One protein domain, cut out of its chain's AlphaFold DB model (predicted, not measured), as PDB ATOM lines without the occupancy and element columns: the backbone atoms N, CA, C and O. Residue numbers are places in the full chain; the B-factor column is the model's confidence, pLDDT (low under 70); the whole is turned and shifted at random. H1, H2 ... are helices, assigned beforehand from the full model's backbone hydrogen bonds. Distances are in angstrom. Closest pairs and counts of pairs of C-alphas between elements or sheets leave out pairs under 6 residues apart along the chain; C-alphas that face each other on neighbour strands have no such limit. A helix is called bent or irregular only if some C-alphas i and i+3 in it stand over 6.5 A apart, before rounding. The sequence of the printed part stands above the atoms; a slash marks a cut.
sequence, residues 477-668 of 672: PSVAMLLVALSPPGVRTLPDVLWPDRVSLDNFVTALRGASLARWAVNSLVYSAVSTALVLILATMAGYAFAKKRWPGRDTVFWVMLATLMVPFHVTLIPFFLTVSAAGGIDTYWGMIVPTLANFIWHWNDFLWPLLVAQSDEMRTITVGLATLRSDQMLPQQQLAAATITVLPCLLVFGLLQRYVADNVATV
ATOM      1  N   PRO A 477      19.563  -3.632  -1.527       78.00
ATOM      2  CA  PRO A 477      20.134  -4.320  -0.365       78.00
ATOM      3  C   PRO A 477      19.108  -4.555   0.750       78.00
ATOM      4  O   PRO A 477      19.059  -5.645   1.314       78.00
ATOM      5  N   SER A 478      18.241  -3.577   1.028       81.69
ATOM      6  CA  SER A 478      17.200  -3.678   2.062       81.69
ATOM      7  C   SER A 478      16.116  -4.698   1.700       81.69
ATOM      8  O   SER A 478      15.641  -5.434   2.562       81.69
ATOM      9  N   VAL A 479      15.745  -4.781   0.417       82.50
ATOM     10  CA  VAL A 479      14.814  -5.800  -0.090       82.50
ATOM     11  C   VAL A 479      15.452  -7.190  -0.039       82.50
ATOM     12  O   VAL A 479      14.799  -8.130   0.404       82.50
ATOM     13  N   ALA A 480      16.726  -7.330  -0.420       78.12
ATOM     14  CA  ALA A 480      17.448  -8.597  -0.300       78.12
ATOM     15  C   ALA A 480      17.539  -9.057   1.166       78.12
ATOM     16  O   ALA A 480      17.187 -10.192   1.468       78.12
ATOM     17  N   MET A 481      17.914  -8.164   2.085       83.25
ATOM     18  CA  MET A 481      17.941  -8.403   3.533       83.25
ATOM     19  C   MET A 481      16.589  -8.893   4.076       83.25
ATOM     20  O   MET A 481      16.554  -9.882   4.808       83.25
ATOM     21  N   LEU A 482      15.482  -8.262   3.672       84.62
ATOM     22  CA  LEU A 482      14.131  -8.685   4.051       84.62
ATOM     23  C   LEU A 482      13.774 -10.075   3.489       84.62
ATOM     24  O   LEU A 482      13.209 -10.894   4.209       84.62
ATOM     25  N   LEU A 483      14.125 -10.370   2.233       82.81
ATOM     26  CA  LEU A 483      13.886 -11.682   1.613       82.81
ATOM     27  C   LEU A 483      14.711 -12.799   2.276       82.81
ATOM     28  O   LEU A 483      14.192 -13.895   2.496       82.81
ATOM     29  N   VAL A 484      15.958 -12.515   2.672       79.38
ATOM     30  CA  VAL A 484      16.800 -13.456   3.433       79.38
ATOM     31  C   VAL A 484      16.196 -13.704   4.819       79.38
ATOM     32  O   VAL A 484      16.064 -14.854   5.230       79.38
ATOM     33  N   ALA A 485      15.769 -12.650   5.519       83.69
ATOM     34  CA  ALA A 485      15.120 -12.756   6.826       83.69
ATOM     35  C   ALA A 485      13.805 -13.561   6.783       83.69
ATOM     36  O   ALA A 485      13.483 -14.276   7.731       83.69
ATOM     37  N   LEU A 486      13.065 -13.480   5.674       85.06
ATOM     38  CA  LEU A 486      11.825 -14.225   5.417       85.06
ATOM     39  C   LEU A 486      12.044 -15.645   4.851       85.06
ATOM     40  O   LEU A 486      11.072 -16.365   4.609       85.06
ATOM     41  N   SER A 487      13.293 -16.062   4.617       80.12
ATOM     42  CA  SER A 487      13.616 -17.384   4.067       80.12
ATOM     43  C   SER A 487      13.698 -18.457   5.165       80.12
ATOM     44  O   SER A 487      14.330 -18.213   6.194       80.12
ATOM     45  N   PRO A 488      13.138 -19.667   4.963       74.00
ATOM     46  CA  PRO A 488      13.240 -20.769   5.920       74.00
ATOM     47  C   PRO A 488      14.693 -21.094   6.329       74.00
ATOM     48  O   PRO A 488      15.585 -20.983   5.478       74.00
ATOM     49  N   PRO A 489      14.933 -21.532   7.584       61.97
ATOM     50  CA  PRO A 489      16.265 -21.867   8.090       61.97
ATOM     51  C   PRO A 489      17.034 -22.852   7.200       61.97
ATOM     52  O   PRO A 489      16.493 -23.874   6.777       61.97
ATOM     53  N   GLY A 490      18.312 -22.561   6.946       60.75
ATOM     54  CA  GLY A 490      19.213 -23.416   6.169       60.75
ATOM     55  C   GLY A 490      20.206 -22.625   5.317       60.75
ATOM     56  O   GLY A 490      20.073 -21.415   5.136       60.75
ATOM     57  N   VAL A 491      21.215 -23.305   4.778       53.34
ATOM     58  CA  VAL A 491      22.196 -22.688   3.871       53.34
ATOM     59  C   VAL A 491      21.566 -22.533   2.486       53.34
ATOM     60  O   VAL A 491      21.098 -23.514   1.912       53.34
ATOM     61  N   ARG A 492      21.547 -21.311   1.940       60.06
ATOM     62  CA  ARG A 492      21.034 -21.017   0.591       60.06
ATOM     63  C   ARG A 492      22.040 -20.188  -0.198       60.06
ATOM     64  O   ARG A 492      22.524 -19.167   0.284       60.06
ATOM     65  N   THR A 493      22.309 -20.602  -1.430       52.19
ATOM     66  CA  THR A 493      23.038 -19.811  -2.429       52.19
ATOM     67  C   THR A 493      22.083 -18.911  -3.211       52.19
ATOM     68  O   THR A 493      20.887 -19.176  -3.299       52.19
ATOM     69  N   LEU A 494      22.597 -17.840  -3.818       43.56
ATOM     70  CA  LEU A 494      21.836 -17.112  -4.835       43.56
ATOM     71  C   LEU A 494      21.779 -17.940  -6.135       43.56
ATOM     72  O   LEU A 494      22.795 -18.532  -6.499       43.56
ATOM     73  N   PRO A 495      20.636 -17.968  -6.851       56.38
ATOM     74  CA  PRO A 495      19.509 -17.028  -6.767       56.38
ATOM     75  C   PRO A 495      18.421 -17.353  -5.722       56.38
ATOM     76  O   PRO A 495      17.578 -16.493  -5.469       56.38
ATOM     77  N   ASP A 496      18.450 -18.526  -5.089       59.06
ATOM     78  CA  ASP A 496      17.353 -19.125  -4.290       59.06
ATOM     79  C   ASP A 496      17.023 -18.377  -2.976       59.06
ATOM     80  O   ASP A 496      16.053 -18.676  -2.273       59.06
ATOM     81  N   VAL A 497      17.851 -17.385  -2.643       59.97
ATOM     82  CA  VAL A 497      17.678 -16.400  -1.563       59.97
ATOM     83  C   VAL A 497      16.753 -15.240  -1.971       59.97
ATOM     84  O   VAL A 497      16.066 -14.670  -1.130       59.97
ATOM     85  N   LEU A 498      16.730 -14.868  -3.256       61.44
ATOM     86  CA  LEU A 498      15.900 -13.770  -3.782       61.44
ATOM     87  C   LEU A 498      14.508 -14.241  -4.233       61.44
ATOM     88  O   LEU A 498      13.594 -13.427  -4.344       61.44
ATOM     89  N   TRP A 499      14.344 -15.545  -4.470       68.94
ATOM     90  CA  TRP A 499      13.066 -16.196  -4.772       68.94
ATOM     91  C   TRP A 499      12.853 -17.415  -3.857       68.94
ATOM     92  O   TRP A 499      12.969 -18.547  -4.320       68.94
ATOM     93  N   PRO A 500      12.567 -17.212  -2.557       62.12
ATOM     94  CA  PRO A 500      12.321 -18.317  -1.637       62.12
ATOM     95  C   PRO A 500      10.979 -19.007  -1.930       62.12
ATOM     96  O   PRO A 500       9.931 -18.365  -1.976       62.12
ATOM     97  N   ASP A 501      10.999 -20.336  -2.062       68.12
ATOM     98  CA  ASP A 501       9.834 -21.178  -2.409       68.12
ATOM     99  C   ASP A 501       8.688 -21.108  -1.389       68.12
ATOM    100  O   ASP A 501       7.541 -21.447  -1.685       68.12
ATOM    101  N   ARG A 502       9.014 -20.717  -0.153       72.44
ATOM    102  CA  ARG A 502       8.091 -20.506   0.962       72.44
ATOM    103  C   ARG A 502       8.597 -19.327   1.784       72.44
ATOM    104  O   ARG A 502       9.798 -19.215   2.008       72.44
ATOM    105  N   VAL A 503       7.677 -18.502   2.270       81.81
ATOM    106  CA  VAL A 503       7.952 -17.438   3.245       81.81
ATOM    107  C   VAL A 503       7.770 -17.999   4.656       81.81
ATOM    108  O   VAL A 503       6.811 -18.730   4.902       81.81
ATOM    109  N   SER A 504       8.664 -17.648   5.577       82.75
ATOM    110  CA  SER A 504       8.580 -17.982   7.003       82.75
ATOM    111  C   SER A 504       8.796 -16.733   7.868       82.75
ATOM    112  O   SER A 504       9.536 -15.820   7.500       82.75
ATOM    113  N   LEU A 505       8.147 -16.703   9.036       87.44
ATOM    114  CA  LEU A 505       8.364 -15.703  10.089       87.44
ATOM    115  C   LEU A 505       9.194 -16.255  11.261       87.44
ATOM    116  O   LEU A 505       9.464 -15.526  12.216       87.44
ATOM    117  N   ASP A 506       9.632 -17.514  11.198       83.69
ATOM    118  CA  ASP A 506      10.291 -18.212  12.310       83.69
ATOM    119  C   ASP A 506      11.587 -17.505  12.724       83.69
ATOM    120  O   ASP A 506      11.873 -17.377  13.910       83.69
ATOM    121  N   ASN A 507      12.332 -16.943  11.765       84.88
ATOM    122  CA  ASN A 507      13.536 -16.157  12.049       84.88
ATOM    123  C   ASN A 507      13.240 -14.895  12.871       84.88
ATOM    124  O   ASN A 507      14.035 -14.536  13.737       84.88
ATOM    125  N   PHE A 508      12.100 -14.240  12.633       86.56
ATOM    126  CA  PHE A 508      11.662 -13.069  13.396       86.56
ATOM    127  C   PHE A 508      11.209 -13.472  14.803       86.56
ATOM    128  O   PHE A 508      11.558 -12.802  15.771       86.56
ATOM    129  N   VAL A 509      10.494 -14.596  14.939       85.19
ATOM    130  CA  VAL A 509      10.089 -15.141  16.248       85.19
ATOM    131  C   VAL A 509      11.311 -15.572  17.067       85.19
ATOM    132  O   VAL A 509      11.386 -15.251  18.251       85.19
ATOM    133  N   THR A 510      12.293 -16.233  16.453       79.62
ATOM    134  CA  THR A 510      13.557 -16.606  17.106       79.62
ATOM    135  C   THR A 510      14.376 -15.374  17.480       79.62
ATOM    136  O   THR A 510      14.840 -15.294  18.613       79.62
ATOM    137  N   ALA A 511      14.492 -14.374  16.600       80.75
ATOM    138  CA  ALA A 511      15.182 -13.119  16.910       80.75
ATOM    139  C   ALA A 511      14.543 -12.365  18.092       80.75
ATOM    140  O   ALA A 511      15.255 -11.844  18.944       80.75
ATOM    141  N   LEU A 512      13.207 -12.345  18.181       82.12
ATOM    142  CA  LEU A 512      12.466 -11.713  19.280       82.12
ATOM    143  C   LEU A 512      12.484 -12.509  20.597       82.12
ATOM    144  O   LEU A 512      12.148 -11.946  21.636       82.12
ATOM    145  N   ARG A 513      12.831 -13.804  20.567       79.81
ATOM    146  CA  ARG A 513      12.904 -14.676  21.756       79.81
ATOM    147  C   ARG A 513      14.325 -14.896  22.270       79.81
ATOM    148  O   ARG A 513      14.501 -15.054  23.470       79.81
ATOM    149  N   GLY A 514      15.310 -14.956  21.374       65.94
ATOM    150  CA  GLY A 514      16.706 -15.259  21.699       65.94
ATOM    151  C   GLY A 514      17.576 -14.038  21.997       65.94
ATOM    152  O   GLY A 514      18.689 -14.209  22.477       65.94
ATOM    153  N   ALA A 515      17.097 -12.822  21.720       69.19
ATOM    154  CA  ALA A 515      17.865 -11.593  21.891       69.19
ATOM    155  C   ALA A 515      17.036 -10.493  22.565       69.19
ATOM    156  O   ALA A 515      15.862 -10.291  22.244       69.19
ATOM    157  N   SER A 516      17.670  -9.710  23.442       85.50
ATOM    158  CA  SER A 516      17.047  -8.627  24.220       85.50
ATOM    159  C   SER A 516      16.740  -7.365  23.387       85.50
ATOM    160  O   SER A 516      16.825  -6.244  23.889       85.50
ATOM    161  N   LEU A 517      16.352  -7.524  22.112       84.31
ATOM    162  CA  LEU A 517      16.196  -6.463  21.102       84.31
ATOM    163  C   LEU A 517      15.366  -5.272  21.594       84.31
ATOM    164  O   LEU A 517      15.753  -4.123  21.388       84.31
ATOM    165  N   ALA A 518      14.239  -5.535  22.263       84.44
ATOM    166  CA  ALA A 518      13.373  -4.488  22.803       84.44
ATOM    167  C   ALA A 518      14.073  -3.668  23.900       84.44
ATOM    168  O   ALA A 518      13.940  -2.445  23.938       84.44
ATOM    169  N   ARG A 519      14.866  -4.323  24.755       87.94
ATOM    170  CA  ARG A 519      15.629  -3.673  25.824       87.94
ATOM    171  C   ARG A 519      16.791  -2.874  25.254       87.94
ATOM    172  O   ARG A 519      16.914  -1.702  25.577       87.94
ATOM    173  N   TRP A 520      17.555  -3.435  24.316       89.81
ATOM    174  CA  TRP A 520      18.629  -2.700  23.639       89.81
ATOM    175  C   TRP A 520      18.109  -1.488  22.853       89.81
ATOM    176  O   TRP A 520      18.769  -0.447  22.809       89.81
ATOM    177  N   ALA A 521      16.915  -1.588  22.258       87.25
ATOM    178  CA  ALA A 521      16.237  -0.460  21.622       87.25
ATOM    179  C   ALA A 521      15.855   0.630  22.638       87.25
ATOM    180  O   ALA A 521      16.139   1.801  22.391       87.25
ATOM    181  N   VAL A 522      15.294   0.261  23.797       90.00
ATOM    182  CA  VAL A 522      15.018   1.199  24.902       90.00
ATOM    183  C   VAL A 522      16.309   1.836  25.423       90.00
ATOM    184  O   VAL A 522      16.376   3.059  25.499       90.00
ATOM    185  N   ASN A 523      17.357   1.051  25.684       92.44
ATOM    186  CA  ASN A 523      18.662   1.544  26.130       92.44
ATOM    187  C   ASN A 523      19.233   2.571  25.142       92.44
ATOM    188  O   ASN A 523      19.723   3.623  25.546       92.44
ATOM    189  N   SER A 524      19.116   2.299  23.839       90.38
ATOM    190  CA  SER A 524      19.580   3.198  22.772       90.38
ATOM    191  C   SER A 524      18.736   4.461  22.658       90.38
ATOM    192  O   SER A 524      19.277   5.538  22.408       90.38
ATOM    193  N   LEU A 525      17.419   4.354  22.849       88.75
ATOM    194  CA  LEU A 525      16.507   5.494  22.849       88.75
ATOM    195  C   LEU A 525      16.784   6.408  24.047       88.75
ATOM    196  O   LEU A 525      16.919   7.613  23.864       88.75
ATOM    197  N   VAL A 526      16.946   5.845  25.247       92.38
ATOM    198  CA  VAL A 526      17.321   6.587  26.460       92.38
ATOM    199  C   VAL A 526      18.700   7.230  26.288       92.38
ATOM    200  O   VAL A 526      18.831   8.438  26.479       92.38
ATOM    201  N   TYR A 527      19.707   6.462  25.856       90.50
ATOM    202  CA  TYR A 527      21.064   6.961  25.623       90.50
ATOM    203  C   TYR A 527      21.084   8.130  24.632       90.50
ATOM    204  O   TYR A 527      21.594   9.200  24.958       90.50
ATOM    205  N   SER A 528      20.483   7.960  23.450       87.88
ATOM    206  CA  SER A 528      20.491   8.980  22.395       87.88
ATOM    207  C   SER A 528      19.618  10.190  22.727       87.88
ATOM    208  O   SER A 528      20.064  11.315  22.515       87.88
ATOM    209  N   ALA A 529      18.419  10.009  23.286       89.50
ATOM    210  CA  ALA A 529      17.531  11.126  23.608       89.50
ATOM    211  C   ALA A 529      18.081  11.981  24.759       89.50
ATOM    212  O   ALA A 529      18.094  13.209  24.650       89.50
ATOM    213  N   VAL A 530      18.575  11.356  25.835       93.31
ATOM    214  CA  VAL A 530      19.103  12.088  26.999       93.31
ATOM    215  C   VAL A 530      20.436  12.760  26.667       93.31
ATOM    216  O   VAL A 530      20.594  13.941  26.972       93.31
ATOM    217  N   SER A 531      21.365  12.072  25.988       88.62
ATOM    218  CA  SER A 531      22.621  12.704  25.550       88.62
ATOM    219  C   SER A 531      22.358  13.853  24.572       88.62
ATOM    220  O   SER A 531      22.851  14.952  24.801       88.62
ATOM    221  N   THR A 532      21.501  13.668  23.558       88.50
ATOM    222  CA  THR A 532      21.152  14.736  22.600       88.50
ATOM    223  C   THR A 532      20.518  15.940  23.295       88.50
ATOM    224  O   THR A 532      20.911  17.071  23.018       88.50
ATOM    225  N   ALA A 533      19.574  15.736  24.219       91.62
ATOM    226  CA  ALA A 533      18.937  16.834  24.946       91.62
ATOM    227  C   ALA A 533      19.946  17.626  25.798       91.62
ATOM    228  O   ALA A 533      19.977  18.857  25.733       91.62
ATOM    229  N   LEU A 534      20.806  16.934  26.551       91.94
ATOM    230  CA  LEU A 534      21.822  17.564  27.396       91.94
ATOM    231  C   LEU A 534      22.912  18.262  26.566       91.94
ATOM    232  O   LEU A 534      23.253  19.407  26.862       91.94
ATOM    233  N   VAL A 535      23.404  17.631  25.495       88.75
ATOM    234  CA  VAL A 535      24.370  18.234  24.558       88.75
ATOM    235  C   VAL A 535      23.777  19.474  23.891       88.75
ATOM    236  O   VAL A 535      24.448  20.499  23.846       88.75
ATOM    237  N   LEU A 536      22.520  19.443  23.430       88.88
ATOM    238  CA  LEU A 536      21.874  20.623  22.840       88.88
ATOM    239  C   LEU A 536      21.790  21.788  23.834       88.88
ATOM    240  O   LEU A 536      22.102  22.920  23.461       88.88
ATOM    241  N   ILE A 537      21.426  21.535  25.094       91.06
ATOM    242  CA  ILE A 537      21.387  22.567  26.143       91.06
ATOM    243  C   ILE A 537      22.796  23.131  26.392       91.06
ATOM    244  O   ILE A 537      23.011  24.339  26.262       91.06
ATOM    245  N   LEU A 538      23.773  22.271  26.687       89.38
ATOM    246  CA  LEU A 538      25.135  22.686  27.037       89.38
ATOM    247  C   LEU A 538      25.842  23.397  25.872       89.38
ATOM    248  O   LEU A 538      26.411  24.476  26.057       89.38
ATOM    249  N   ALA A 539      25.754  22.852  24.656       86.75
ATOM    250  CA  ALA A 539      26.395  23.415  23.470       86.75
ATOM    251  C   ALA A 539      25.739  24.726  23.007       86.75
ATOM    252  O   ALA A 539      26.454  25.638  22.588       86.75
ATOM    253  N   THR A 540      24.412  24.883  23.115       89.94
ATOM    254  CA  THR A 540      23.770  26.174  22.791       89.94
ATOM    255  C   THR A 540      24.083  27.246  23.835       89.94
ATOM    256  O   THR A 540      24.358  28.384  23.453       89.94
ATOM    257  N   MET A 541      24.148  26.899  25.126       90.44
ATOM    258  CA  MET A 541      24.589  27.823  26.181       90.44
ATOM    259  C   MET A 541      26.052  28.256  25.997       90.44
ATOM    260  O   MET A 541      26.344  29.455  26.030       90.44
ATOM    261  N   ALA A 542      26.963  27.312  25.738       87.00
ATOM    262  CA  ALA A 542      28.371  27.600  25.465       87.00
ATOM    263  C   ALA A 542      28.545  28.434  24.182       87.00
ATOM    264  O   ALA A 542      29.189  29.485  24.199       87.00
ATOM    265  N   GLY A 543      27.903  28.026  23.083       88.62
ATOM    266  CA  GLY A 543      27.925  28.742  21.807       88.62
ATOM    267  C   GLY A 543      27.393  30.173  21.924       88.62
ATOM    268  O   GLY A 543      28.016  31.104  21.413       88.62
ATOM    269  N   TYR A 544      26.303  30.385  22.667       91.06
ATOM    270  CA  TYR A 544      25.792  31.725  22.969       91.06
ATOM    271  C   TYR A 544      26.799  32.552  23.785       91.06
ATOM    272  O   TYR A 544      27.028  33.725  23.475       91.06
ATOM    273  N   ALA A 545      27.444  31.957  24.795       90.25
ATOM    274  CA  ALA A 545      28.442  32.639  25.617       90.25
ATOM    275  C   ALA A 545      29.668  33.098  24.804       90.25
ATOM    276  O   ALA A 545      30.128  34.224  25.003       90.25
ATOM    277  N   PHE A 546      30.157  32.294  23.855       89.69
ATOM    278  CA  PHE A 546      31.236  32.701  22.943       89.69
ATOM    279  C   PHE A 546      30.781  33.733  21.897       89.69
ATOM    280  O   PHE A 546      31.490  34.715  21.647       89.69
ATOM    281  N   ALA A 547      29.599  33.542  21.298       89.88
ATOM    282  CA  ALA A 547      29.123  34.343  20.168       89.88
ATOM    283  C   ALA A 547      28.505  35.700  20.556       89.88
ATOM    284  O   ALA A 547      28.487  36.614  19.727       89.88
ATOM    285  N   LYS A 548      27.961  35.844  21.774       91.06
ATOM    286  CA  LYS A 548      27.231  37.053  22.206       91.06
ATOM    287  C   LYS A 548      27.831  37.779  23.406       91.06
ATOM    288  O   LYS A 548      27.623  38.987  23.506       91.06
ATOM    289  N   LYS A 549      28.589  37.115  24.286       90.75
ATOM    290  CA  LYS A 549      29.282  37.789  25.399       90.75
ATOM    291  C   LYS A 549      30.757  38.037  25.068       90.75
ATOM    292  O   LYS A 549      31.416  37.248  24.396       90.75
ATOM    293  N   ARG A 550      31.283  39.152  25.578       87.12
ATOM    294  CA  ARG A 550      32.722  39.440  25.661       87.12
ATOM    295  C   ARG A 550      33.100  39.372  27.136       87.12
ATOM    296  O   ARG A 550      32.461  40.037  27.945       87.12
ATOM    297  N   TRP A 551      34.073  38.539  27.480       94.75
ATOM    298  CA  TRP A 551      34.503  38.288  28.856       94.75
ATOM    299  C   TRP A 551      36.015  37.996  28.885       94.75
ATOM    300  O   TRP A 551      36.546  37.488  27.891       94.75
ATOM    301  N   PRO A 552      36.736  38.361  29.962       92.19
ATOM    302  CA  PRO A 552      38.190  38.218  30.022       92.19
ATOM    303  C   PRO A 552      38.597  36.740  29.973       92.19
ATOM    304  O   PRO A 552      38.056  35.921  30.705       92.19
ATOM    305  N   GLY A 553      39.539  36.397  29.090       90.62
ATOM    306  CA  GLY A 553      39.984  35.013  28.871       90.62
ATOM    307  C   GLY A 553      39.165  34.205  27.853       90.62
ATOM    308  O   GLY A 553      39.573  33.092  27.524       90.62
ATOM    309  N   ARG A 554      38.072  34.752  27.288       91.81
ATOM    310  CA  ARG A 554      37.231  34.065  26.281       91.81
ATOM    311  C   ARG A 554      38.051  33.432  25.158       91.81
ATOM    312  O   ARG A 554      37.864  32.262  24.840       91.81
ATOM    313  N   ASP A 555      38.952  34.206  24.564       91.19
ATOM    314  CA  ASP A 555      39.687  33.778  23.371       91.19
ATOM    315  C   ASP A 555      40.733  32.706  23.728       91.19
ATOM    316  O   ASP A 555      40.949  31.778  22.957       91.19
ATOM    317  N   THR A 556      41.289  32.747  24.945       93.62
ATOM    318  CA  THR A 556      42.139  31.682  25.499       93.62
ATOM    319  C   THR A 556      41.364  30.375  25.653       93.62
ATOM    320  O   THR A 556      41.828  29.339  25.190       93.62
ATOM    321  N   VAL A 557      40.165  30.406  26.248       90.56
ATOM    322  CA  VAL A 557      39.338  29.196  26.425       90.56
ATOM    323  C   VAL A 557      38.858  28.651  25.075       90.56
ATOM    324  O   VAL A 557      38.828  27.437  24.889       90.56
ATOM    325  N   PHE A 558      38.566  29.521  24.103       87.75
ATOM    326  CA  PHE A 558      38.262  29.110  22.729       87.75
ATOM    327  C   PHE A 558      39.438  28.363  22.074       87.75
ATOM    328  O   PHE A 558      39.238  27.287  21.511       87.75
ATOM    329  N   TRP A 559      40.668  28.879  22.189       90.19
ATOM    330  CA  TRP A 559      41.856  28.201  21.658       90.19
ATOM    331  C   TRP A 559      42.206  26.911  22.408       90.19
ATOM    332  O   TRP A 559      42.603  25.947  21.764       90.19
ATOM    333  N   VAL A 560      42.007  26.842  23.731       89.75
ATOM    334  CA  VAL A 560      42.182  25.596  24.505       89.75
ATOM    335  C   VAL A 560      41.170  24.534  24.068       89.75
ATOM    336  O   VAL A 560      41.557  23.399  23.805       89.75
ATOM    337  N   MET A 561      39.896  24.904  23.903       83.31
ATOM    338  CA  MET A 561      38.855  24.017  23.373       83.31
ATOM    339  C   MET A 561      39.224  23.508  21.967       83.31
ATOM    340  O   MET A 561      39.167  22.307  21.701       83.31
ATOM    341  N   LEU A 562      39.692  24.395  21.084       83.12
ATOM    342  CA  LEU A 562      40.123  24.028  19.732       83.12
ATOM    343  C   LEU A 562      41.400  23.164  19.726       83.12
ATOM    344  O   LEU A 562      41.521  22.272  18.892       83.12
ATOM    345  N   ALA A 563      42.308  23.343  20.690       84.44
ATOM    346  CA  ALA A 563      43.458  22.461  20.882       84.44
ATOM    347  C   ALA A 563      43.045  21.066  21.387       84.44
ATOM    348  O   ALA A 563      43.568  20.067  20.898       84.44
ATOM    349  N   THR A 564      42.063  20.961  22.297       77.94
ATOM    350  CA  THR A 564      41.543  19.647  22.727       77.94
ATOM    351  C   THR A 564      40.877  18.868  21.591       77.94
ATOM    352  O   THR A 564      40.976  17.647  21.565       77.94
ATOM    353  N   LEU A 565      40.305  19.554  20.592       72.75
ATOM    354  CA  LEU A 565      39.784  18.930  19.368       72.75
ATOM    355  C   LEU A 565      40.868  18.315  18.462       72.75
ATOM    356  O   LEU A 565      40.531  17.554  17.558       72.75
ATOM    357  N   MET A 566      42.151  18.618  18.688       75.50
ATOM    358  CA  MET A 566      43.267  17.973  17.982       75.50
ATOM    359  C   MET A 566      43.771  16.700  18.678       75.50
ATOM    360  O   MET A 566      44.603  15.992  18.111       75.50
ATOM    361  N   VAL A 567      43.280  16.383  19.883       74.12
ATOM    362  CA  VAL A 567      43.604  15.130  20.581       74.12
ATOM    363  C   VAL A 567      42.700  14.015  20.037       74.12
ATOM    364  O   VAL A 567      41.479  14.112  20.176       74.12
ATOM    365  N   PRO A 568      43.239  12.935  19.436       69.44
ATOM    366  CA  PRO A 568      42.403  11.853  18.927       69.44
ATOM    367  C   PRO A 568      41.687  11.128  20.071       69.44
ATOM    368  O   PRO A 568      42.328  10.713  21.038       69.44
ATOM    369  N   PHE A 569      40.379  10.898  19.920       69.19
ATOM    370  CA  PHE A 569      39.523  10.203  20.895       69.19
ATOM    371  C   PHE A 569      40.122   8.875  21.400       69.19
ATOM    372  O   PHE A 569      40.042   8.551  22.578       69.19
ATOM    373  N   HIS A 570      40.817   8.138  20.532       64.56
ATOM    374  CA  HIS A 570      41.491   6.880  20.867       64.56
ATOM    375  C   HIS A 570      42.573   7.004  21.953       64.56
ATOM    376  O   HIS A 570      42.813   6.046  22.685       64.56
ATOM    377  N   VAL A 571      43.206   8.176  22.091       67.69
ATOM    378  CA  VAL A 571      44.228   8.444  23.117       67.69
ATOM    379  C   VAL A 571      43.580   8.713  24.481       67.69
ATOM    380  O   VAL A 571      44.126   8.321  25.510       67.69
ATOM    381  N   THR A 572      42.399   9.339  24.506       74.94
ATOM    382  CA  THR A 572      41.650   9.630  25.741       74.94
ATOM    383  C   THR A 572      40.722   8.492  26.173       74.94
ATOM    384  O   THR A 572      40.393   8.401  27.355       74.94
ATOM    385  N   LEU A 573      40.362   7.578  25.265       75.38
ATOM    386  CA  LEU A 573      39.430   6.469  25.501       75.38
ATOM    387  C   LEU A 573      39.819   5.573  26.690       75.38
ATOM    388  O   LEU A 573      38.969   5.277  27.527       75.38
ATOM    389  N   ILE A 574      41.091   5.167  26.802       73.31
ATOM    390  CA  ILE A 574      41.557   4.329  27.925       73.31
ATOM    391  C   ILE A 574      41.517   5.109  29.259       73.31
ATOM    392  O   ILE A 574      40.895   4.608  30.197       73.31
ATOM    393  N   PRO A 575      42.089   6.328  29.383       78.75
ATOM    394  CA  PRO A 575      41.922   7.165  30.577       78.75
ATOM    395  C   PRO A 575      40.461   7.409  30.985       78.75
ATOM    396  O   PRO A 575      40.137   7.299  32.170       78.75
ATOM    397  N   PHE A 576      39.569   7.693  30.030       81.38
ATOM    398  CA  PHE A 576      38.141   7.891  30.298       81.38
ATOM    399  C   PHE A 576      37.470   6.603  30.782       81.38
ATOM    400  O   PHE A 576      36.758   6.638  31.785       81.38
ATOM    401  N   PHE A 577      37.747   5.459  30.146       80.69
ATOM    402  CA  PHE A 577      37.251   4.160  30.600       80.69
ATOM    403  C   PHE A 577      37.709   3.841  32.026       80.69
ATOM    404  O   PHE A 577      36.885   3.475  32.859       80.69
ATOM    405  N   LEU A 578      38.993   4.033  32.342       75.19
ATOM    406  CA  LEU A 578      39.523   3.791  33.687       75.19
ATOM    407  C   LEU A 578      38.902   4.730  34.730       75.19
ATOM    408  O   LEU A 578      38.547   4.274  35.814       75.19
ATOM    409  N   THR A 579      38.699   6.007  34.394       87.44
ATOM    410  CA  THR A 579      38.036   6.983  35.280       87.44
ATOM    411  C   THR A 579      36.582   6.604  35.558       87.44
ATOM    412  O   THR A 579      36.161   6.569  36.712       87.44
ATOM    413  N   VAL A 580      35.810   6.275  34.517       87.56
ATOM    414  CA  VAL A 580      34.396   5.884  34.649       87.56
ATOM    415  C   VAL A 580      34.260   4.532  35.351       87.56
ATOM    416  O   VAL A 580      33.366   4.366  36.176       87.56
ATOM    417  N   SER A 581      35.170   3.590  35.094       79.06
ATOM    418  CA  SER A 581      35.225   2.292  35.772       79.06
ATOM    419  C   SER A 581      35.515   2.439  37.268       79.06
ATOM    420  O   SER A 581      34.764   1.920  38.092       79.06
ATOM    421  N   ALA A 582      36.528   3.234  37.639       85.25
ATOM    422  CA  ALA A 582      36.862   3.520  39.037       85.25
ATOM    423  C   ALA A 582      35.739   4.260  39.791       85.25
ATOM    424  O   ALA A 582      35.592   4.088  40.998       85.25
ATOM    425  N   ALA A 583      34.927   5.045  39.080       90.94
ATOM    426  CA  ALA A 583      33.733   5.700  39.612       90.94
ATOM    427  C   ALA A 583      32.463   4.814  39.593       90.94
ATOM    428  O   ALA A 583      31.390   5.290  39.957       90.94
ATOM    429  N   GLY A 584      32.555   3.538  39.191       88.62
ATOM    430  CA  GLY A 584      31.433   2.587  39.210       88.62
ATOM    431  C   GLY A 584      30.429   2.743  38.061       88.62
ATOM    432  O   GLY A 584      29.260   2.401  38.215       88.62
ATOM    433  N   GLY A 585      30.852   3.291  36.918       89.12
ATOM    434  CA  GLY A 585      29.972   3.588  35.781       89.12
ATOM    435  C   GLY A 585      29.737   2.441  34.796       89.12
ATOM    436  O   GLY A 585      28.920   2.602  33.888       89.12
ATOM    437  N   ILE A 586      30.420   1.302  34.956       89.38
ATOM    438  CA  ILE A 586      30.210   0.101  34.130       89.38
ATOM    439  C   ILE A 586      28.777  -0.411  34.312       89.38
ATOM    440  O   ILE A 586      28.271  -0.459  35.428       89.38
ATOM    441  N   ASP A 587      28.129  -0.754  33.202       88.56
ATOM    442  CA  ASP A 587      26.725  -1.160  33.120       88.56
ATOM    443  C   ASP A 587      25.745  -0.133  33.727       88.56
ATOM    444  O   ASP A 587      24.709  -0.473  34.296       88.56
ATOM    445  N   THR A 588      26.037   1.163  33.546       93.19
ATOM    446  CA  THR A 588      25.138   2.264  33.935       93.19
ATOM    447  C   THR A 588      24.823   3.224  32.785       93.19
ATOM    448  O   THR A 588      25.645   3.492  31.905       93.19
ATOM    449  N   TYR A 589      23.631   3.829  32.831       92.88
ATOM    450  CA  TYR A 589      23.263   4.919  31.923       92.88
ATOM    451  C   TYR A 589      24.159   6.152  32.074       92.88
ATOM    452  O   TYR A 589      24.478   6.788  31.072       92.88
ATOM    453  N   TRP A 590      24.581   6.502  33.295       94.06
ATOM    454  CA  TRP A 590      25.414   7.688  33.499       94.06
ATOM    455  C   TRP A 590      26.821   7.485  32.920       94.06
ATOM    456  O   TRP A 590      27.346   8.408  32.302       94.06
ATOM    457  N   GLY A 591      27.389   6.278  33.029       90.50
ATOM    458  CA  GLY A 591      28.676   5.930  32.428       90.50
ATOM    459  C   GLY A 591      28.657   6.043  30.902       90.50
ATOM    460  O   GLY A 591      29.616   6.535  30.313       90.50
ATOM    461  N   MET A 592      27.544   5.678  30.255       89.06
ATOM    462  CA  MET A 592      27.355   5.930  28.821       89.06
ATOM    463  C   MET A 592      27.176   7.429  28.515       89.06
ATOM    464  O   MET A 592      27.859   7.965  27.645       89.06
ATOM    465  N   ILE A 593      26.276   8.120  29.223       90.81
ATOM    466  CA  ILE A 593      25.833   9.483  28.873       90.81
ATOM    467  C   ILE A 593      26.858  10.563  29.239       90.81
ATOM    468  O   ILE A 593      27.172  11.401  28.402       90.81
ATOM    469  N   VAL A 594      27.368  10.592  30.475       90.00
ATOM    470  CA  VAL A 594      28.112  11.753  31.008       90.00
ATOM    471  C   VAL A 594      29.371  12.095  30.191       90.00
ATOM    472  O   VAL A 594      29.558  13.277  29.897       90.00
ATOM    473  N   PRO A 595      30.209  11.134  29.751       84.56
ATOM    474  CA  PRO A 595      31.414  11.451  28.978       84.56
ATOM    475  C   PRO A 595      31.128  12.019  27.584       84.56
ATOM    476  O   PRO A 595      31.917  12.821  27.086       84.56
ATOM    477  N   THR A 596      29.996  11.671  26.961       80.56
ATOM    478  CA  THR A 596      29.646  12.209  25.634       80.56
ATOM    479  C   THR A 596      29.137  13.649  25.688       80.56
ATOM    480  O   THR A 596      29.228  14.358  24.688       80.56
ATOM    481  N   LEU A 597      28.733  14.147  26.867       84.12
ATOM    482  CA  LEU A 597      28.359  15.556  27.066       84.12
ATOM    483  C   LEU A 597      29.529  16.534  26.866       84.12
ATOM    484  O   LEU A 597      29.300  17.717  26.617       84.12
ATOM    485  N   ALA A 598      30.771  16.055  26.988       72.12
ATOM    486  CA  ALA A 598      31.987  16.850  26.814       72.12
ATOM    487  C   ALA A 598      32.552  16.813  25.378       72.12
ATOM    488  O   ALA A 598      33.489  17.553  25.074       72.12
ATOM    489  N   ASN A 599      32.011  15.969  24.491       67.38
ATOM    490  CA  ASN A 599      32.552  15.775  23.146       67.38
ATOM    491  C   ASN A 599      31.964  16.784  22.148       67.38
ATOM    492  O   ASN A 599      30.773  16.783  21.849       67.38
ATOM    493  N   PHE A 600      32.829  17.634  21.594       56.22
ATOM    494  CA  PHE A 600      32.437  18.729  20.699       56.22
ATOM    495  C   PHE A 600      32.351  18.347  19.206       56.22
ATOM    496  O   PHE A 600      31.824  19.133  18.418       56.22
ATOM    497  N   ILE A 601      32.877  17.187  18.784       54.84
ATOM    498  CA  ILE A 601      32.988  16.771  17.370       54.84
ATOM    499  C   ILE A 601      32.771  15.249  17.204       54.84
ATOM    500  O   ILE A 601      33.121  14.472  18.085       54.84
ATOM    501  N   TRP A 602      32.214  14.850  16.046       51.88
ATOM    502  CA  TRP A 602      32.043  13.469  15.542       51.88
ATOM    503  C   TRP A 602      31.525  12.433  16.560       51.88
ATOM    504  O   TRP A 602      32.273  11.614  17.084       51.88
ATOM    505  N   HIS A 603      30.203  12.393  16.752       55.66
ATOM    506  CA  HIS A 603      29.487  11.237  17.312       55.66
ATOM    507  C   HIS A 603      28.486  10.704  16.279       55.66
ATOM    508  O   HIS A 603      27.289  10.980  16.330       55.66
ATOM    509  N   TRP A 604      28.999   9.959  15.295       43.34
ATOM    510  CA  TRP A 604      28.188   9.214  14.332       43.34
ATOM    511  C   TRP A 604      28.566   7.736  14.409       43.34
ATOM    512  O   TRP A 604      29.747   7.410  14.357       43.34
ATOM    513  N   ASN A 605      27.564   6.863  14.557       52.69
ATOM    514  CA  ASN A 605      27.744   5.426  14.793       52.69
ATOM    515  C   ASN A 605      28.633   5.089  16.016       52.69
ATOM    516  O   ASN A 605      29.549   4.273  15.922       52.69
ATOM    517  N   ASP A 606      28.359   5.715  17.168       68.75
ATOM    518  CA  ASP A 606      29.052   5.386  18.418       68.75
ATOM    519  C   ASP A 606      28.802   3.921  18.830       68.75
ATOM    520  O   ASP A 606      27.667   3.466  19.010       68.75
ATOM    521  N   PHE A 607      29.905   3.186  18.939       70.81
ATOM    522  CA  PHE A 607      29.957   1.749  19.189       70.81
ATOM    523  C   PHE A 607      30.980   1.416  20.278       70.81
ATOM    524  O   PHE A 607      30.681   0.633  21.173       70.81
ATOM    525  N   LEU A 608      32.170   2.027  20.231       71.75
ATOM    526  CA  LEU A 608      33.279   1.712  21.138       71.75
ATOM    527  C   LEU A 608      32.993   2.094  22.594       71.75
ATOM    528  O   LEU A 608      33.344   1.327  23.492       71.75
ATOM    529  N   TRP A 609      32.361   3.246  22.845       85.31
ATOM    530  CA  TRP A 609      32.080   3.674  24.215       85.31
ATOM    531  C   TRP A 609      30.973   2.820  24.868       85.31
ATOM    532  O   TRP A 609      31.226   2.249  25.934       85.31
ATOM    533  N   PRO A 610      29.815   2.579  24.214       85.44
ATOM    534  CA  PRO A 610      28.839   1.601  24.682       85.44
ATOM    535  C   PRO A 610      29.402   0.179  24.817       85.44
ATOM    536  O   PRO A 610      29.078  -0.485  25.793       85.44
ATOM    537  N   LEU A 611      30.273  -0.288  23.911       80.06
ATOM    538  CA  LEU A 611      30.885  -1.627  23.994       80.06
ATOM    539  C   LEU A 611      31.769  -1.800  25.242       80.06
ATOM    540  O   LEU A 611      31.810  -2.884  25.825       80.06
ATOM    541  N   LEU A 612      32.491  -0.750  25.645       78.62
ATOM    542  CA  LEU A 612      33.334  -0.762  26.843       78.62
ATOM    543  C   LEU A 612      32.520  -0.701  28.137       78.62
ATOM    544  O   LEU A 612      32.861  -1.383  29.107       78.62
ATOM    545  N   VAL A 613      31.481   0.134  28.169       83.94
ATOM    546  CA  VAL A 613      30.738   0.437  29.399       83.94
ATOM    547  C   VAL A 613      29.554  -0.504  29.613       83.94
ATOM    548  O   VAL A 613      29.376  -0.972  30.729       83.94
ATOM    549  N   ALA A 614      28.765  -0.814  28.584       86.00
ATOM    550  CA  ALA A 614      27.598  -1.691  28.677       86.00
ATOM    551  C   ALA A 614      27.968  -3.139  28.309       86.00
ATOM    552  O   ALA A 614      27.763  -3.602  27.183       86.00
ATOM    553  N   GLN A 615      28.570  -3.847  29.266       79.25
ATOM    554  CA  GLN A 615      29.111  -5.191  29.062       79.25
ATOM    555  C   GLN A 615      28.048  -6.282  29.266       79.25
ATOM    556  O   GLN A 615      28.040  -7.279  28.529       79.25
ATOM    557  N   SER A 616      27.148  -6.083  30.232       82.19
ATOM    558  CA  SER A 616      25.983  -6.931  30.508       82.19
ATOM    559  C   SER A 616      24.968  -6.898  29.365       82.19
ATOM    560  O   SER A 616      24.827  -5.893  28.668       82.19
ATOM    561  N   ASP A 617      24.210  -7.981  29.177       81.38
ATOM    562  CA  ASP A 617      23.196  -8.004  28.119       81.38
ATOM    563  C   ASP A 617      22.059  -6.998  28.352       81.38
ATOM    564  O   ASP A 617      21.507  -6.439  27.404       81.38
ATOM    565  N   GLU A 618      21.751  -6.713  29.620       88.31
ATOM    566  CA  GLU A 618      20.648  -5.836  30.004       88.31
ATOM    567  C   GLU A 618      20.863  -4.373  29.604       88.31
ATOM    568  O   GLU A 618      19.881  -3.673  29.348       88.31
ATOM    569  N   MET A 619      22.121  -3.918  29.535       88.88
ATOM    570  CA  MET A 619      22.488  -2.510  29.334       88.88
ATOM    571  C   MET A 619      22.987  -2.173  27.927       88.88
ATOM    572  O   MET A 619      23.079  -0.991  27.589       88.88
ATOM    573  N   ARG A 620      23.284  -3.175  27.084       87.81
ATOM    574  CA  ARG A 620      23.781  -2.968  25.709       87.81
ATOM    575  C   ARG A 620      22.886  -2.028  24.908       87.81
ATOM    576  O   ARG A 620      21.659  -2.104  24.972       87.81
ATOM    577  N   THR A 621      23.508  -1.180  24.094       89.69
ATOM    578  CA  THR A 621      22.818  -0.487  23.003       89.69
ATOM    579  C   THR A 621      22.565  -1.449  21.842       89.69
ATOM    580  O   THR A 621      23.172  -2.513  21.728       89.69
ATOM    581  N   ILE A 622      21.664  -1.068  20.943       87.44
ATOM    582  CA  ILE A 622      21.197  -1.877  19.817       87.44
ATOM    583  C   ILE A 622      22.324  -2.172  18.820       87.44
ATOM    584  O   ILE A 622      22.364  -3.256  18.248       87.44
ATOM    585  N   THR A 623      23.282  -1.251  18.673       82.38
ATOM    586  CA  THR A 623      24.492  -1.422  17.855       82.38
ATOM    587  C   THR A 623      25.460  -2.439  18.461       82.38
ATOM    588  O   THR A 623      26.023  -3.245  17.724       82.38
ATOM    589  N   VAL A 624      25.619  -2.453  19.790       81.19
ATOM    590  CA  VAL A 624      26.463  -3.428  20.504       81.19
ATOM    591  C   VAL A 624      25.811  -4.811  20.526       81.19
ATOM    592  O   VAL A 624      26.457  -5.789  20.155       81.19
ATOM    593  N   GLY A 625      24.526  -4.903  20.877       78.81
ATOM    594  CA  GLY A 625      23.797  -6.174  20.915       78.81
ATOM    595  C   GLY A 625      23.696  -6.853  19.543       78.81
ATOM    596  O   GLY A 625      23.984  -8.039  19.415       78.81
ATOM    597  N   LEU A 626      23.398  -6.106  18.471       76.75
ATOM    598  CA  LEU A 626      23.426  -6.654  17.104       76.75
ATOM    599  C   LEU A 626      24.819  -7.145  16.675       76.75
ATOM    600  O   LEU A 626      24.910  -8.024  15.819       76.75
ATOM    601  N   ALA A 627      25.898  -6.599  17.246       69.69
ATOM    602  CA  ALA A 627      27.247  -7.090  16.988       69.69
ATOM    603  C   ALA A 627      27.539  -8.400  17.739       69.69
ATOM    604  O   ALA A 627      28.180  -9.274  17.159       69.69
ATOM    605  N   THR A 628      27.035  -8.589  18.967       65.75
ATOM    606  CA  THR A 628      27.180  -9.872  19.686       65.75
ATOM    607  C   THR A 628      26.342 -10.992  19.065       65.75
ATOM    608  O   THR A 628      26.807 -12.128  19.015       65.75
ATOM    609  N   LEU A 629      25.205 -10.677  18.425       65.50
ATOM    610  CA  LEU A 629      24.438 -11.667  17.644       65.50
ATOM    611  C   LEU A 629      25.193 -12.250  16.431       65.50
ATOM    612  O   LEU A 629      24.704 -13.200  15.821       65.50
ATOM    613  N   ARG A 630      26.367 -11.708  16.068       54.44
ATOM    614  CA  ARG A 630      27.278 -12.315  15.077       54.44
ATOM    615  C   ARG A 630      28.248 -13.338  15.676       54.44
ATOM    616  O   ARG A 630      28.818 -14.116  14.919       54.44
ATOM    617  N   SER A 631      28.470 -13.306  16.990       44.53
ATOM    618  CA  SER A 631      29.295 -14.280  17.720       44.53
ATOM    619  C   SER A 631      28.478 -15.411  18.353       44.53
ATOM    620  O   SER A 631      29.033 -16.479  18.607       44.53
ATOM    621  N   ASP A 632      27.182 -15.193  18.584       51.12
ATOM    622  CA  ASP A 632      26.244 -16.222  19.038       51.12
ATOM    623  C   ASP A 632      25.802 -17.138  17.877       51.12
ATOM    624  O   ASP A 632      25.863 -16.761  16.708       51.12
ATOM    625  N   GLN A 633      25.304 -18.343  18.184       54.94
ATOM    626  CA  GLN A 633      24.938 -19.394  17.207       54.94
ATOM    627  C   GLN A 633      23.710 -19.077  16.311       54.94
ATOM    628  O   GLN A 633      23.100 -19.983  15.738       54.94
ATOM    629  N   MET A 634      23.309 -17.810  16.180       63.56
ATOM    630  CA  MET A 634      22.171 -17.403  15.354       63.56
ATOM    631  C   MET A 634      22.488 -17.511  13.860       63.56
ATOM    632  O   MET A 634      23.494 -16.985  13.381       63.56
ATOM    633  N   LEU A 635      21.580 -18.131  13.101       71.31
ATOM    634  CA  LEU A 635      21.707 -18.257  11.647       71.31
ATOM    635  C   LEU A 635      21.693 -16.873  10.964       71.31
ATOM    636  O   LEU A 635      20.992 -15.973  11.440       71.31
ATOM    637  N   PRO A 636      22.357 -16.687   9.804       71.94
ATOM    638  CA  PRO A 636      22.374 -15.403   9.096       71.94
ATOM    639  C   PRO A 636      20.978 -14.821   8.811       71.94
ATOM    640  O   PRO A 636      20.780 -13.613   8.920       71.94
ATOM    641  N   GLN A 637      19.976 -15.663   8.531       77.00
ATOM    642  CA  GLN A 637      18.580 -15.233   8.371       77.00
ATOM    643  C   GLN A 637      17.996 -14.629   9.656       77.00
ATOM    644  O   GLN A 637      17.234 -13.667   9.595       77.00
ATOM    645  N   GLN A 638      18.359 -15.163  10.824       80.44
ATOM    646  CA  GLN A 638      17.901 -14.691  12.133       80.44
ATOM    647  C   GLN A 638      18.598 -13.381  12.522       80.44
ATOM    648  O   GLN A 638      17.945 -12.473  13.031       80.44
ATOM    649  N   GLN A 639      19.890 -13.239  12.207       78.06
ATOM    650  CA  GLN A 639      20.627 -11.977  12.358       78.06
ATOM    651  C   GLN A 639      20.035 -10.871  11.462       78.06
ATOM    652  O   GLN A 639      19.826  -9.742  11.909       78.06
ATOM    653  N   LEU A 640      19.697 -11.194  10.208       83.94
ATOM    654  CA  LEU A 640      19.056 -10.255   9.281       83.94
ATOM    655  C   LEU A 640      17.598  -9.960   9.663       83.94
ATOM    656  O   LEU A 640      17.154  -8.824   9.493       83.94
ATOM    657  N   ALA A 641      16.866 -10.914  10.248       86.44
ATOM    658  CA  ALA A 641      15.544 -10.673  10.831       86.44
ATOM    659  C   ALA A 641      15.625  -9.722  12.035       86.44
ATOM    660  O   ALA A 641      14.886  -8.736  12.072       86.44
ATOM    661  N   ALA A 642      16.572  -9.942  12.958       84.38
ATOM    662  CA  ALA A 642      16.859  -9.030  14.065       84.38
ATOM    663  C   ALA A 642      17.142  -7.611  13.549       84.38
ATOM    664  O   ALA A 642      16.429  -6.673  13.901       84.38
ATOM    665  N   ALA A 643      18.102  -7.457  12.632       83.94
ATOM    666  CA  ALA A 643      18.439  -6.161  12.045       83.94
ATOM    667  C   ALA A 643      17.261  -5.514  11.280       83.94
ATOM    668  O   ALA A 643      17.104  -4.291  11.294       83.94
ATOM    669  N   THR A 644      16.386  -6.309  10.652       87.06
ATOM    670  CA  THR A 644      15.159  -5.802  10.006       87.06
ATOM    671  C   THR A 644      14.214  -5.210  11.051       87.06
ATOM    672  O   THR A 644      13.753  -4.081  10.881       87.06
ATOM    673  N   ILE A 645      13.979  -5.918  12.163       87.00
ATOM    674  CA  ILE A 645      13.168  -5.433  13.291       87.00
ATOM    675  C   ILE A 645      13.728  -4.108  13.822       87.00
ATOM    676  O   ILE A 645      12.966  -3.162  14.017       87.00
ATOM    677  N   THR A 646      15.049  -3.995  14.003       83.44
ATOM    678  CA  THR A 646      15.671  -2.783  14.568       83.44
ATOM    679  C   THR A 646      15.573  -1.548  13.668       83.44
ATOM    680  O   THR A 646      15.650  -0.428  14.162       83.44
ATOM    681  N   VAL A 647      15.380  -1.726  12.357       83.75
ATOM    682  CA  VAL A 647      15.228  -0.620  11.393       83.75
ATOM    683  C   VAL A 647      13.784  -0.094  11.330       83.75
ATOM    684  O   VAL A 647      13.577   1.081  11.015       83.75
ATOM    685  N   LEU A 648      12.775  -0.906  11.678       83.06
ATOM    686  CA  LEU A 648      11.361  -0.508  11.606       83.06
ATOM    687  C   LEU A 648      11.015   0.745  12.443       83.06
ATOM    688  O   LEU A 648      10.371   1.634  11.883       83.06
ATOM    689  N   PRO A 649      11.453   0.908  13.712       80.44
ATOM    690  CA  PRO A 649      11.201   2.134  14.476       80.44
ATOM    691  C   PRO A 649      11.768   3.387  13.797       80.44
ATOM    692  O   PRO A 649      11.088   4.409  13.723       80.44
ATOM    693  N   CYS A 650      12.974   3.300  13.232       79.62
ATOM    694  CA  CYS A 650      13.612   4.407  12.519       79.62
ATOM    695  C   CYS A 650      12.835   4.791  11.249       79.62
ATOM    696  O   CYS A 650      12.641   5.977  10.983       79.62
ATOM    697  N   LEU A 651      12.333   3.803  10.497       83.12
ATOM    698  CA  LEU A 651      11.481   4.040   9.326       83.12
ATOM    699  C   LEU A 651      10.108   4.616   9.701       83.12
ATOM    700  O   LEU A 651       9.595   5.460   8.968       83.12
ATOM    701  N   LEU A 652       9.527   4.216  10.836       84.38
ATOM    702  CA  LEU A 652       8.273   4.781  11.348       84.38
ATOM    703  C   LEU A 652       8.453   6.241  11.785       84.38
ATOM    704  O   LEU A 652       7.683   7.103  11.361       84.38
ATOM    705  N   VAL A 653       9.499   6.545  12.560       81.69
ATOM    706  CA  VAL A 653       9.839   7.920  12.967       81.69
ATOM    707  C   VAL A 653      10.121   8.795  11.743       81.69
ATOM    708  O   VAL A 653       9.574   9.893  11.641       81.69
ATOM    709  N   PHE A 654      10.889   8.302  10.765       81.81
ATOM    710  CA  PHE A 654      11.089   9.006   9.498       81.81
ATOM    711  C   PHE A 654       9.766   9.206   8.742       81.81
ATOM    712  O   PHE A 654       9.471  10.317   8.315       81.81
ATOM    713  N   GLY A 655       8.927   8.175   8.627       86.31
ATOM    714  CA  GLY A 655       7.632   8.242   7.946       86.31
ATOM    715  C   GLY A 655       6.651   9.245   8.565       86.31
ATOM    716  O   GLY A 655       5.873   9.865   7.835       86.31
ATOM    717  N   LEU A 656       6.720   9.458   9.881       89.62
ATOM    718  CA  LEU A 656       5.956  10.484  10.596       89.62
ATOM    719  C   LEU A 656       6.564  11.888  10.419       89.62
ATOM    720  O   LEU A 656       5.831  12.852  10.192       89.62
ATOM    721  N   LEU A 657       7.893  12.014  10.485       86.75
ATOM    722  CA  LEU A 657       8.588  13.309  10.482       86.75
ATOM    723  C   LEU A 657       8.994  13.826   9.088       86.75
ATOM    724  O   LEU A 657       9.355  14.996   8.964       86.75
ATOM    725  N   GLN A 658       8.892  13.014   8.030       84.31
ATOM    726  CA  GLN A 658       9.354  13.334   6.667       84.31
ATOM    727  C   GLN A 658       8.828  14.666   6.109       84.31
ATOM    728  O   GLN A 658       9.525  15.306   5.326       84.31
ATOM    729  N   ARG A 659       7.630  15.107   6.522       80.19
ATOM    730  CA  ARG A 659       7.069  16.411   6.127       80.19
ATOM    731  C   ARG A 659       7.926  17.555   6.670       80.19
ATOM    732  O   ARG A 659       8.468  18.323   5.888       80.19
ATOM    733  N   TYR A 660       8.179  17.565   7.980       81.00
ATOM    734  CA  TYR A 660       9.064  18.542   8.616       81.00
ATOM    735  C   TYR A 660      10.488  18.500   8.045       81.00
ATOM    736  O   TYR A 660      11.107  19.551   7.888       81.00
ATOM    737  N   VAL A 661      11.010  17.318   7.695       73.94
ATOM    738  CA  VAL A 661      12.325  17.198   7.035       73.94
ATOM    739  C   VAL A 661      12.305  17.860   5.652       73.94
ATOM    740  O   VAL A 661      13.184  18.666   5.351       73.94
ATOM    741  N   ALA A 662      11.289  17.583   4.830       73.62
ATOM    742  CA  ALA A 662      11.136  18.184   3.506       73.62
ATOM    743  C   ALA A 662      10.951  19.711   3.570       73.62
ATOM    744  O   ALA A 662      11.597  20.434   2.811       73.62
ATOM    745  N   ASP A 663      10.136  20.205   4.505       73.56
ATOM    746  CA  ASP A 663       9.847  21.634   4.680       73.56
ATOM    747  C   ASP A 663      11.080  22.421   5.181       73.56
ATOM    748  O   ASP A 663      11.337  23.545   4.732       73.56
ATOM    749  N   ASN A 664      11.910  21.820   6.046       65.19
ATOM    750  CA  ASN A 664      13.196  22.401   6.454       65.19
ATOM    751  C   ASN A 664      14.209  22.426   5.295       65.19
ATOM    752  O   ASN A 664      14.830  23.457   5.037       65.19
ATOM    753  N   VAL A 665      14.352  21.334   4.536       62.59
ATOM    754  CA  VAL A 665      15.253  21.302   3.364       62.59
ATOM    755  C   VAL A 665      14.809  22.313   2.296       62.59
ATOM    756  O   VAL A 665      15.649  22.997   1.706       62.59
ATOM    757  N   ALA A 666      13.500  22.475   2.088       57.06
ATOM    758  CA  ALA A 666      12.946  23.457   1.159       57.06
ATOM    759  C   ALA A 666      13.209  24.915   1.583       57.06
ATOM    760  O   ALA A 666      13.408  25.766   0.720       57.06
ATOM    761  N   THR A 667      13.239  25.215   2.886       55.25
ATOM    762  CA  THR A 667      13.482  26.579   3.393       55.25
ATOM    763  C   THR A 667      14.965  26.948   3.462       55.25
ATOM    764  O   THR A 667      15.304  28.108   3.218       55.25
ATOM    765  N   VAL A 668      15.867  25.985   3.689       51.78
ATOM    766  CA  VAL A 668      17.326  26.207   3.588       51.78
ATOM    767  C   VAL A 668      17.727  26.612   2.161       51.78
ATOM    768  O   VAL A 668      18.531  27.526   1.985       51.78
TER     769      VAL A 668
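Overview. This is residues 477 to 668 of the 672 residues of the protein "ABC-type glycerol-3-phosphate transport system, permease component" of Micromonospora rhizosphaerae (UniProt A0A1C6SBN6). Two long helices, the bent H9 and H3, spread apart as a loose V whose narrow end also holds H1, H2 and H8. Farther along H3, H6 packs on it with H7 and H5 beyond, and H4 folds back near its far end; residues 650 to 668 of H9 stick out. The printed part has 192 residues with nine named helices, H1 to H9, and no named strand: all helix. It is loose, with radius of gyration of the C-alphas 21.4 A and spans of 73 by 48 by 25 A.

Along the chain. H9, residues 636 to 668, was assigned as one helix by its hydrogen bonds but is bent: C-alphas 656 and 659 are 7.5 A apart. Its arms are H9a, residues 636 to 656, 30.7 A, and H9b, residues 659 to 668, ending at C-alpha 668 (17.326, 26.207, 3.588). H3, residues 517 to 548, runs 44.9 A from C-alpha 517 (16.196, -6.463, 21.102). The others are H1, 477 to 485; H2, 506 to 514; H4, 554 to 564; H5, 569 to 582; H6, 589 to 596; H7, 608 to 613; H8, 622 to 628.

Arrangement. H9a touches H1, closest C-alphas Ala 485 and Gln 637, 4.5 A, and H2, Asn 507 and Gln 638, 4.6 A. H8 and H9a form a hairpin, closest C-alphas Leu 626 and Ala 643, 7.1 A. H3 touches H8, Trp 520 and Ile 622, 4.7 A, and H6, Ser 531 and Ile 593, 5.6 A. H6 and H7 form a hairpin, Met 592 and Pro 610, 6.2 A. H5 only just touches H7, with 3 pairs of C-alphas within 8 A, closest Phe 577 and Leu 612, 7.3 A. H4 is close to but not clearly touching H3, Phe 546 and Arg 554, 7.0 A. Every O i to N i+4 pair is within hydrogen-bond range but in H5, 8 of 10, H6, 2 of 4, and H9a, 15 of 17.

Size, cuts and confidence. The C-alphas farthest apart, Asp 501 and Pro 552, are 73.4 A apart. The printed part has no cut; the links H1 to H2 and H6 to H7 are long. Mean pLDDT of the printed part is 79.3; 40 residues are under 70, among them 489 to 501.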